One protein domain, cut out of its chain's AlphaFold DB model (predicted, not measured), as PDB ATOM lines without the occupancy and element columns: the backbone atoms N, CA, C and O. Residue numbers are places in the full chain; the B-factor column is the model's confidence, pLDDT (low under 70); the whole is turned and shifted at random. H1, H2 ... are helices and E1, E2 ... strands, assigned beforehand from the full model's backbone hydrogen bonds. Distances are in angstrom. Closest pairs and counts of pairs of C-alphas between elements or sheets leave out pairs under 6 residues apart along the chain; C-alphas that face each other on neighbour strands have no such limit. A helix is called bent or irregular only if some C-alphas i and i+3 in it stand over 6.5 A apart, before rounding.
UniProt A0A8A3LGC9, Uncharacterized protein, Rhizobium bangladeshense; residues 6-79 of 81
ATOM      1  N   VAL A   6     -17.779 -33.413  34.461       85.81
ATOM      2  CA  VAL A   6     -18.261 -32.200  35.113       85.81
ATOM      3  C   VAL A   6     -19.525 -31.732  34.406       85.81
ATOM      4  O   VAL A   6     -19.590 -31.720  33.173       85.81
ATOM      5  N   ASP A   7     -20.531 -31.386  35.197       85.69
ATOM      6  CA  ASP A   7     -21.720 -30.662  34.774       85.69
ATOM      7  C   ASP A   7     -21.424 -29.159  34.740       85.69
ATOM      8  O   ASP A   7     -21.030 -28.554  35.734       85.69
ATOM      9  N   ILE A   8     -21.578 -28.545  33.565       83.38
ATOM     10  CA  ILE A   8     -21.376 -27.107  33.381       83.38
ATOM     11  C   ILE A   8     -22.654 -26.516  32.803       83.38
ATOM     12  O   ILE A   8     -23.153 -26.950  31.761       83.38
ATOM     13  N   THR A   9     -23.189 -25.499  33.477       85.94
ATOM     14  CA  THR A   9     -24.316 -24.728  32.949       85.94
ATOM     15  C   THR A   9     -23.800 -23.749  31.906       85.94
ATOM     16  O   THR A   9     -23.010 -22.859  32.212       85.94
ATOM     17  N   VAL A  10     -24.259 -23.896  30.668       83.38
ATOM     18  CA  VAL A  10     -23.839 -23.043  29.556       83.38
ATOM     19  C   VAL A  10     -25.033 -22.592  28.730       83.38
ATOM     20  O   VAL A  10     -26.078 -23.234  28.656       83.38
ATOM     21  N   VAL A  11     -24.878 -21.459  28.063       83.62
ATOM     22  CA  VAL A  11     -25.883 -20.905  27.158       83.62
ATOM     23  C   VAL A  11     -25.710 -21.529  25.781       83.62
ATOM     24  O   VAL A  11     -24.671 -21.328  25.149       83.62
ATOM     25  N   GLN A  12     -26.723 -22.238  25.282       84.38
ATOM     26  CA  GLN A  12     -26.722 -22.771  23.921       84.38
ATOM     27  C   GLN A  12     -27.145 -21.691  22.923       84.38
ATOM     28  O   GLN A  12     -28.249 -21.151  22.979       84.38
ATOM     29  N   HIS A  13     -26.273 -21.409  21.956       83.12
ATOM     30  CA  HIS A  13     -26.540 -20.467  20.864       83.12
ATOM     31  C   HIS A  13     -26.974 -21.166  19.583       83.12
ATOM     32  O   HIS A  13     -27.763 -20.620  18.811       83.12
ATOM     33  N   HIS A  14     -26.414 -22.347  19.316       82.56
ATOM     34  CA  HIS A  14     -26.672 -23.090  18.091       82.56
ATOM     35  C   HIS A  14     -26.504 -24.593  18.315       82.56
ATOM     36  O   HIS A  14     -25.667 -25.019  19.107       82.56
ATOM     37  N   SER A  15     -27.258 -25.400  17.575       83.38
ATOM     38  CA  SER A  15     -27.077 -26.848  17.508       83.38
ATOM     39  C   SER A  15     -27.119 -27.290  16.054       83.38
ATOM     40  O   SER A  15     -27.943 -26.822  15.275       83.38
ATOM     41  N   THR A  16     -26.191 -28.161  15.680       82.75
ATOM     42  CA  THR A  16     -26.077 -28.728  14.325       82.75
ATOM     43  C   THR A  16     -26.367 -30.230  14.308       82.75
ATOM     44  O   THR A  16     -26.081 -30.907  13.326       82.75
ATOM     45  N   GLY A  17     -26.885 -30.786  15.409       78.50
ATOM     46  CA  GLY A  17     -27.104 -32.225  15.593       78.50
ATOM     47  C   GLY A  17     -25.827 -33.022  15.892       78.50
ATOM     48  O   GLY A  17     -25.877 -33.965  16.668       78.50
ATOM     49  N   SER A  18     -24.675 -32.616  15.344       84.62
ATOM     50  CA  SER A  18     -23.362 -33.230  15.634       84.62
ATOM     51  C   SER A  18     -22.501 -32.407  16.594       84.62
ATOM     52  O   SER A  18     -21.622 -32.945  17.261       84.62
ATOM     53  N   ALA A  19     -22.742 -31.099  16.676       86.31
ATOM     54  CA  ALA A  19     -22.052 -30.194  17.585       86.31
ATOM     55  C   ALA A  19     -22.998 -29.096  18.082       86.31
ATOM     56  O   ALA A  19     -23.914 -28.671  17.365       86.31
ATOM     57  N   ILE A  20     -22.738 -28.621  19.294       86.88
ATOM     58  CA  ILE A  20     -23.450 -27.519  19.936       86.88
ATOM     59  C   ILE A  20     -22.492 -26.346  20.131       86.88
ATOM     60  O   ILE A  20     -21.330 -26.533  20.486       86.88
ATOM     61  N   LEU A  21     -22.978 -25.135  19.886       87.25
ATOM     62  CA  LEU A  21     -22.264 -23.906  20.188       87.25
ATOM     63  C   LEU A  21     -22.774 -23.380  21.522       87.25
ATOM     64  O   LEU A  21     -23.950 -23.012  21.626       87.25
ATOM     65  N   VAL A  22     -21.892 -23.338  22.513       85.88
ATOM     66  CA  VAL A  22     -22.235 -22.965  23.885       85.88
ATOM     67  C   VAL A  22     -21.302 -21.891  24.434       85.88
ATOM     68  O   VAL A  22     -20.172 -21.756  23.981       85.88
ATOM     69  N   SER A  23     -21.761 -21.108  25.404       83.38
ATOM     70  CA  SER A  23     -20.937 -20.109  26.100       83.38
ATOM     71  C   SER A  23     -21.336 -20.020  27.567       83.38
ATOM     72  O   SER A  23     -22.532 -19.992  27.840       83.38
ATOM     73  N   GLU A  24     -20.395 -19.847  28.487       80.44
ATOM     74  CA  GLU A  24     -20.718 -19.684  29.915       80.44
ATOM     75  C   GLU A  24     -21.498 -18.398  30.212       80.44
ATOM     76  O   GLU A  24     -22.468 -18.404  30.955       80.44
ATOM     77  N   THR A  25     -21.117 -17.281  29.587       72.31
ATOM     78  CA  THR A  25     -21.643 -15.939  29.920       72.31
ATOM     79  C   THR A  25     -22.705 -15.428  28.945       72.31
ATOM     80  O   THR A  25     -23.093 -14.261  28.982       72.31
ATOM     81  N   GLY A  26     -23.134 -16.269  28.000       70.50
ATOM     82  CA  GLY A  26     -24.045 -15.863  26.926       70.50
ATOM     83  C   GLY A  26     -23.423 -14.971  25.852       70.50
ATOM     84  O   GLY A  26     -24.129 -14.493  24.962       70.50
ATOM     85  N   ASN A  27     -22.109 -14.748  25.897       73.62
ATOM     86  CA  ASN A  27     -21.397 -14.013  24.865       73.62
ATOM     87  C   ASN A  27     -21.045 -14.932  23.686       73.62
ATOM     88  O   ASN A  27     -20.223 -15.838  23.816       73.62
ATOM     89  N   ARG A  28     -21.635 -14.656  22.517       73.25
ATOM     90  CA  ARG A  28     -21.408 -15.434  21.293       73.25
ATOM     91  C   ARG A  28     -19.963 -15.360  20.789       73.25
ATOM     92  O   ARG A  28     -19.481 -16.349  20.252       73.25
ATOM     93  N   ASP A  29     -19.271 -14.238  20.978       77.44
ATOM     94  CA  ASP A  29     -17.866 -14.087  20.569       77.44
ATOM     95  C   ASP A  29     -16.922 -14.981  21.384       77.44
ATOM     96  O   ASP A  29     -15.846 -15.337  20.912       77.44
ATOM     97  N   LYS A  30     -17.333 -15.370  22.596       77.25
ATOM     98  CA  LYS A  30     -16.615 -16.325  23.451       77.25
ATOM     99  C   LYS A  30     -17.225 -17.727  23.415       77.25
ATOM    100  O   LYS A  30     -16.901 -18.554  24.259       77.25
ATOM    101  N   ALA A  31     -18.148 -17.987  22.491       82.62
ATOM    102  CA  ALA A  31     -18.793 -19.284  22.422       82.62
ATOM    103  C   ALA A  31     -17.846 -20.335  21.837       82.62
ATOM    104  O   ALA A  31     -17.125 -20.089  20.869       82.62
ATOM    105  N   VAL A  32     -17.897 -21.529  22.410       85.12
ATOM    106  CA  VAL A  32     -17.093 -22.681  22.026       85.12
ATOM    107  C   VAL A  32     -17.974 -23.762  21.420       85.12
ATOM    108  O   VAL A  32     -19.120 -23.976  21.824       85.12
ATOM    109  N   TRP A  33     -17.436 -24.446  20.416       88.12
ATOM    110  CA  TRP A  33     -18.086 -25.610  19.828       88.12
ATOM    111  C   TRP A  33     -17.727 -26.857  20.623       88.12
ATOM    112  O   TRP A  33     -16.552 -27.217  20.729       88.12
ATOM    113  N   LEU A  34     -18.752 -27.530  21.137       85.62
ATOM    114  CA  LEU A  34     -18.632 -28.836  21.763       85.62
ATOM    115  C   LEU A  34     -19.200 -29.908  20.825       85.62
ATOM    116  O   LEU A  34     -20.314 -29.751  20.313       85.62
ATOM    117  N   PRO A  35     -18.461 -30.999  20.571       86.62
ATOM    118  CA  PRO A  35     -18.966 -32.108  19.776       86.62
ATOM    119  C   PRO A  35     -20.029 -32.868  20.575       86.62
ATOM    120  O   PRO A  35     -19.744 -33.392  21.647       86.62
ATOM    121  N   GLY A  36     -21.241 -32.975  20.028       82.81
ATOM    122  CA  GLY A  36     -22.385 -33.634  20.667       82.81
ATOM    123  C   GLY A  36     -22.162 -35.122  20.947       82.81
ATOM    124  O   GLY A  36     -22.811 -35.684  21.812       82.81
ATOM    125  N   SER A  37     -21.215 -35.770  20.262       81.94
ATOM    126  CA  SER A  37     -20.836 -37.160  20.556       81.94
ATOM    127  C   SER A  37     -19.977 -37.322  21.813       81.94
ATOM    128  O   SER A  37     -19.846 -38.441  22.299       81.94
ATOM    129  N   ALA A  38     -19.352 -36.249  22.311       79.38
ATOM    130  CA  ALA A  38     -18.470 -36.296  23.482       79.38
ATOM    131  C   ALA A  38     -19.074 -35.631  24.725       79.38
ATOM    132  O   ALA A  38     -18.432 -35.625  25.775       79.38
ATOM    133  N   VAL A  39     -20.261 -35.036  24.590       84.38
ATOM    134  CA  VAL A  39     -20.928 -34.291  25.656       84.38
ATOM    135  C   VAL A  39     -22.389 -34.704  25.734       84.38
ATOM    136  O   VAL A  39     -23.036 -34.897  24.707       84.38
ATOM    137  N   GLU A  40     -22.919 -34.817  26.943       83.62
ATOM    138  CA  GLU A  40     -24.348 -35.032  27.162       83.62
ATOM    139  C   GLU A  40     -25.006 -33.688  27.460       83.62
ATOM    140  O   GLU A  40     -24.532 -32.938  28.305       83.62
ATOM    141  N   VAL A  41     -26.079 -33.358  26.740       83.12
ATOM    142  CA  VAL A  41     -26.816 -32.102  26.931       83.12
ATOM    143  C   VAL A  41     -28.127 -32.413  27.626       83.12
ATOM    144  O   VAL A  41     -28.996 -33.074  27.056       83.12
ATOM    145  N   SER A  42     -28.288 -31.901  28.837       79.88
ATOM    146  CA  SER A  42     -29.545 -31.916  29.567       79.88
ATOM    147  C   SER A  42     -30.243 -30.568  29.403       79.88
ATOM    148  O   SER A  42     -29.751 -29.519  29.824       79.88
ATOM    149  N   ASP A  43     -31.424 -30.593  28.780       69.00
ATOM    150  CA  ASP A  43     -32.351 -29.468  28.854       69.00
ATOM    151  C   ASP A  43     -32.893 -29.425  30.282       69.00
ATOM    152  O   ASP A  43     -33.679 -30.274  30.698       69.00
ATOM    153  N   THR A  44     -32.436 -28.452  31.061       56.84
ATOM    154  CA  THR A  44     -32.832 -28.307  32.466       56.84
ATOM    155  C   THR A  44     -34.304 -27.878  32.616       56.84
ATOM    156  O   THR A  44     -34.788 -27.636  33.721       56.84
ATOM    157  N   GLY A  45     -35.071 -27.726  31.523       50.72
ATOM    158  CA  GLY A  45     -36.463 -27.257  31.522       50.72
ATOM    159  C   GLY A  45     -36.634 -25.813  32.014       50.72
ATOM    160  O   GLY A  45     -37.662 -25.170  31.777       50.72
ATOM    161  N   LYS A  46     -35.612 -25.250  32.662       48.97
ATOM    162  CA  LYS A  46     -35.528 -23.859  33.063       48.97
ATOM    163  C   LYS A  46     -35.126 -23.054  31.841       48.97
ATOM    164  O   LYS A  46     -33.957 -22.770  31.612       48.97
ATOM    165  N   LYS A  47     -36.127 -22.616  31.077       46.28
ATOM    166  CA  LYS A  47     -35.987 -21.476  30.163       46.28
ATOM    167  C   LYS A  47     -35.717 -20.219  30.994       46.28
ATOM    168  O   LYS A  47     -36.606 -19.383  31.159       46.28
ATOM    169  N   GLN A  48     -34.533 -20.103  31.589       48.25
ATOM    170  CA  GLN A  48     -34.156 -18.865  32.243       48.25
ATOM    171  C   GLN A  48     -33.986 -17.827  31.145       48.25
ATOM    172  O   GLN A  48     -33.122 -17.919  30.278       48.25
ATOM    173  N   ARG A  49     -34.891 -16.850  31.170       46.16
ATOM    174  CA  ARG A  49     -34.758 -15.576  30.472       46.16
ATOM    175  C   ARG A  49     -33.658 -14.790  31.172       46.16
ATOM    176  O   ARG A  49     -33.937 -13.753  31.766       46.16
ATOM    177  N   GLU A  50     -32.443 -15.315  31.207       45.94
ATOM    178  CA  GLU A  50     -31.356 -14.513  31.720       45.94
ATOM    179  C   GLU A  50     -31.026 -13.515  30.622       45.94
ATOM    180  O   GLU A  50     -30.619 -13.869  29.513       45.94
ATOM    181  N   THR A  51     -31.364 -12.258  30.896       44.94
ATOM    182  CA  THR A  51     -31.005 -11.107  30.082       44.94
ATOM    183  C   THR A  51     -29.485 -11.057  30.051       44.94
ATOM    184  O   THR A  51     -28.848 -10.423  30.889       44.94
ATOM    185  N   ILE A  52     -28.906 -11.799  29.112       53.47
ATOM    186  CA  ILE A  52     -27.475 -11.855  28.864       53.47
ATOM    187  C   ILE A  52     -27.000 -10.424  28.671       53.47
ATOM    188  O   ILE A  52     -27.352  -9.750  27.700       53.47
ATOM    189  N   THR A  53     -26.244  -9.939  29.656       47.41
ATOM    190  CA  THR A  53     -25.677  -8.591  29.683       47.41
ATOM    191  C   THR A  53     -24.466  -8.580  28.746       47.41
ATOM    192  O   THR A  53     -23.320  -8.430  29.153       47.41
ATOM    193  N   GLY A  54     -24.722  -8.833  27.463       49.94
ATOM    194  CA  GLY A  54     -23.796  -8.569  26.369       49.94
ATOM    195  C   GLY A  54     -23.913  -7.103  25.943       49.94
ATOM    196  O   GLY A  54     -24.953  -6.478  26.173       49.94
ATOM    197  N   PRO A  55     -22.877  -6.511  25.324       44.22
ATOM    198  CA  PRO A  55     -22.871  -5.095  24.972       44.22
ATOM    199  C   PRO A  55     -23.951  -4.800  23.928       44.22
ATOM    200  O   PRO A  55     -23.706  -5.012  22.749       44.22
ATOM    201  N   SER A  56     -25.135  -4.362  24.381       45.84
ATOM    202  CA  SER A  56     -26.153  -3.467  23.778       45.84
ATOM    203  C   SER A  56     -26.291  -3.392  22.235       45.84
ATOM    204  O   SER A  56     -26.741  -2.392  21.688       45.84
ATOM    205  N   ARG A  57     -25.898  -4.426  21.489       49.09
ATOM    206  CA  ARG A  57     -25.955  -4.500  20.018       49.09
ATOM    207  C   ARG A  57     -26.630  -5.763  19.511       49.09
ATOM    208  O   ARG A  57     -26.869  -5.882  18.314       49.09
ATOM    209  N   TYR A  58     -26.964  -6.689  20.401       45.59
ATOM    210  CA  TYR A  58     -27.700  -7.893  20.056       45.59
ATOM    211  C   TYR A  58     -29.015  -7.892  20.825       45.59
ATOM    212  O   TYR A  58     -29.014  -7.892  22.055       45.59
ATOM    213  N   SER A  59     -30.134  -7.854  20.095       47.00
ATOM    214  CA  SER A  59     -31.466  -8.073  20.663       47.00
ATOM    215  C   SER A  59     -31.452  -9.323  21.544       47.00
ATOM    216  O   SER A  59     -30.730 -10.265  21.200       47.00
ATOM    217  N   PRO A  60     -32.250  -9.369  22.626       52.00
ATOM    218  CA  PRO A  60     -32.338 -10.530  23.502       52.00
ATOM    219  C   PRO A  60     -32.902 -11.714  22.711       52.00
ATOM    220  O   PRO A  60     -34.107 -11.957  22.671       52.00
ATOM    221  N   ARG A  61     -32.028 -12.436  22.008       51.84
ATOM    222  CA  ARG A  61     -32.353 -13.752  21.482       51.84
ATOM    223  C   ARG A  61     -32.520 -14.640  22.702       51.84
ATOM    224  O   ARG A  61     -31.668 -14.662  23.583       51.84
ATOM    225  N   MET A  62     -33.662 -15.311  22.765       55.03
ATOM    226  CA  MET A  62     -33.951 -16.317  23.777       55.03
ATOM    227  C   MET A  62     -32.971 -17.478  23.581       55.03
ATOM    228  O   MET A  62     -33.248 -18.386  22.802       55.03
ATOM    229  N   CYS A  63     -31.811 -17.418  24.226       62.38
ATOM    230  CA  CYS A  63     -30.858 -18.517  24.229       62.38
ATOM    231  C   CYS A  63     -31.200 -19.433  25.413       62.38
ATOM    232  O   CYS A  63     -31.209 -18.953  26.549       62.38
ATOM    233  N   PRO A  64     -31.545 -20.712  25.187       70.81
ATOM    234  CA  PRO A  64     -31.788 -21.639  26.281       70.81
ATOM    235  C   PRO A  64     -30.475 -21.922  27.022       70.81
ATOM    236  O   PRO A  64     -29.440 -22.183  26.403       70.81
ATOM    237  N   ILE A  65     -30.524 -21.859  28.352       76.12
ATOM    238  CA  ILE A  65     -29.475 -22.431  29.192       76.12
ATOM    239  C   ILE A  65     -29.640 -23.947  29.185       76.12
ATOM    240  O   ILE A  65     -30.753 -24.463  29.298       76.12
ATOM    241  N   VAL A  66     -28.536 -24.652  29.013       82.06
ATOM    242  CA  VAL A  66     -28.493 -26.107  29.020       82.06
ATOM    243  C   VAL A  66     -27.365 -26.544  29.936       82.06
ATOM    244  O   VAL A  66     -26.328 -25.884  30.032       82.06
ATOM    245  N   GLU A  67     -27.576 -27.652  30.625       84.94
ATOM    246  CA  GLU A  67     -26.535 -28.281  31.424       84.94
ATOM    247  C   GLU A  67     -25.810 -29.258  30.508       84.94
ATOM    248  O   GLU A  67     -26.436 -30.099  29.862       84.94
ATOM    249  N   VAL A  68     -24.499 -29.090  30.373       85.38
ATOM    250  CA  VAL A  68     -23.680 -29.941  29.515       85.38
ATOM    251  C   VAL A  68     -22.730 -30.718  30.404       85.38
ATOM    252  O   VAL A  68     -21.949 -30.129  31.147       85.38
ATOM    253  N   THR A  69     -22.796 -32.038  30.307       87.31
ATOM    254  CA  THR A  69     -21.901 -32.952  31.006       87.31
ATOM    255  C   THR A  69     -20.785 -33.351  30.055       87.31
ATOM    256  O   THR A  69     -21.026 -33.962  29.011       87.31
ATOM    257  N   LEU A  70     -19.553 -32.989  30.398       85.38
ATOM    258  CA  LEU A  70     -18.368 -33.273  29.591       85.38
ATOM    259  C   LEU A  70     -17.179 -33.670  30.477       85.38
ATOM    260  O   LEU A  70     -17.158 -33.346  31.662       85.38
ATOM    261  N   PRO A  71     -16.174 -34.386  29.947       83.38
ATOM    262  CA  PRO A  71     -14.963 -34.666  30.711       83.38
ATOM    263  C   PRO A  71     -14.200 -33.372  31.022       83.38
ATOM    264  O   PRO A  71     -13.994 -32.552  30.126       83.38
ATOM    265  N   VAL A  72     -13.700 -33.235  32.256       83.06
ATOM    266  CA  VAL A  72     -12.985 -32.037  32.748       83.06
ATOM    267  C   VAL A  72     -11.856 -31.583  31.815       83.06
ATOM    268  O   VAL A  72     -11.739 -30.406  31.506       83.06
ATOM    269  N   ARG A  73     -11.112 -32.525  31.225       80.94
ATOM    270  CA  ARG A  73     -10.036 -32.243  30.256       80.94
ATOM    271  C   ARG A  73     -10.514 -31.462  29.028       80.94
ATOM    272  O   ARG A  73      -9.756 -30.674  28.478       80.94
ATOM    273  N   LEU A  74     -11.740 -31.722  28.570       80.56
ATOM    274  CA  LEU A  74     -12.341 -31.017  27.437       80.56
ATOM    275  C   LEU A  74     -12.853 -29.634  27.861       80.56
ATOM    276  O   LEU A  74     -12.801 -28.707  27.059       80.56
ATOM    277  N   ALA A  75     -13.311 -29.495  29.109       78.50
ATOM    278  CA  ALA A  75     -13.683 -28.203  29.676       78.50
ATOM    279  C   ALA A  75     -12.455 -27.290  29.801       78.50
ATOM    280  O   ALA A  75     -12.493 -26.163  29.314       78.50
ATOM    281  N   GLU A  76     -11.347 -27.805  30.342       80.50
ATOM    282  CA  GLU A  76     -10.077 -27.079  30.467       80.50
ATOM    283  C   GLU A  76      -9.496 -26.694  29.097       80.50
ATOM    284  O   GLU A  76      -9.100 -25.549  28.889       80.50
ATOM    285  N   ASP A  77      -9.504 -27.611  28.121       80.88
ATOM    286  CA  ASP A  77      -9.041 -27.343  26.748       80.88
ATOM    287  C   ASP A  77      -9.833 -26.219  26.060       80.88
ATOM    288  O   ASP A  77      -9.304 -25.477  25.231       80.88
ATOM    289  N   LYS A  78     -11.117 -26.089  26.403       75.25
ATOM    290  CA  LYS A  78     -12.022 -25.088  25.833       75.25
ATOM    291  C   LYS A  78     -12.111 -23.816  26.679       75.25
ATOM    292  O   LYS A  78     -12.729 -22.859  26.217       75.25
ATOM    293  N   GLY A  79     -11.485 -23.788  27.857       71.38
ATOM    294  CA  GLY A  79     -11.536 -22.661  28.791       71.38
ATOM    295  C   GLY A  79     -12.930 -22.423  29.371       71.38
ATOM    296  O   GLY A  79     -13.333 -21.273  29.498       71.38
TER     297      GLY A  79
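What this domain is: This is residues 6 to 79 of the 81 residues of an uncharacterized protein of Rhizobium bangladeshense (UniProt A0A8A3LGC9). A folded sheet, strongly twisted and bent back on itself, has E3 and E2 facing E5 and E4 with E1 as the hinge; short H1 sits at one end, and a long loop, residues 43 to 64, reaches out at the other. Mostly strand, the 74 printed residues, under half in named elements, hold E1 to E5, then H1; the antiparallel sheet runs E3 E2 E1 E5 E4. It is compact, radius of gyration of the C-alphas 11.9 A, spanning 33 by 25 by 21 A.

Where its parts are: E1, residues 6 to 15, 20.4 A, begins at C-alpha 6 (-18.261, -32.200, 35.113) and bends by 84 degrees at residue 12. E2 is residues 19 to 23, E3 32 to 35, E4 40 to 42, E5 65 to 71, 19.0 A. H1, residues 72 to 78, ends at C-alpha 78 (-12.022, -25.088, 25.833).

How they stand to each other: Within hydrogen-bond range are N 8 and O 68 of E1 and E5, 2.9 A; N 13 and O 21 of E1 and E2, 2.8 A; N 22 and O 32 of E2 and E3, 2.9 A; N 42 and O 67 of E4 and E5, 2.8 A. E1, E2 and E3 form a meander, each the antiparallel neighbour of the one before. H1, with every O i to N i+4 pair within range, is on the sheet at a height over the sheet of 8.1 A; its closest C-alpha pair with E1 is Val 6 and Val 72, 5.8 A.

The domain as a whole: The farthest C-alphas, Ser 37 and Ser 56, are 34.3 A apart. The printed part has no cut. E4 to E5 is a long link; pLDDT is under 70 at residues 43 to 63.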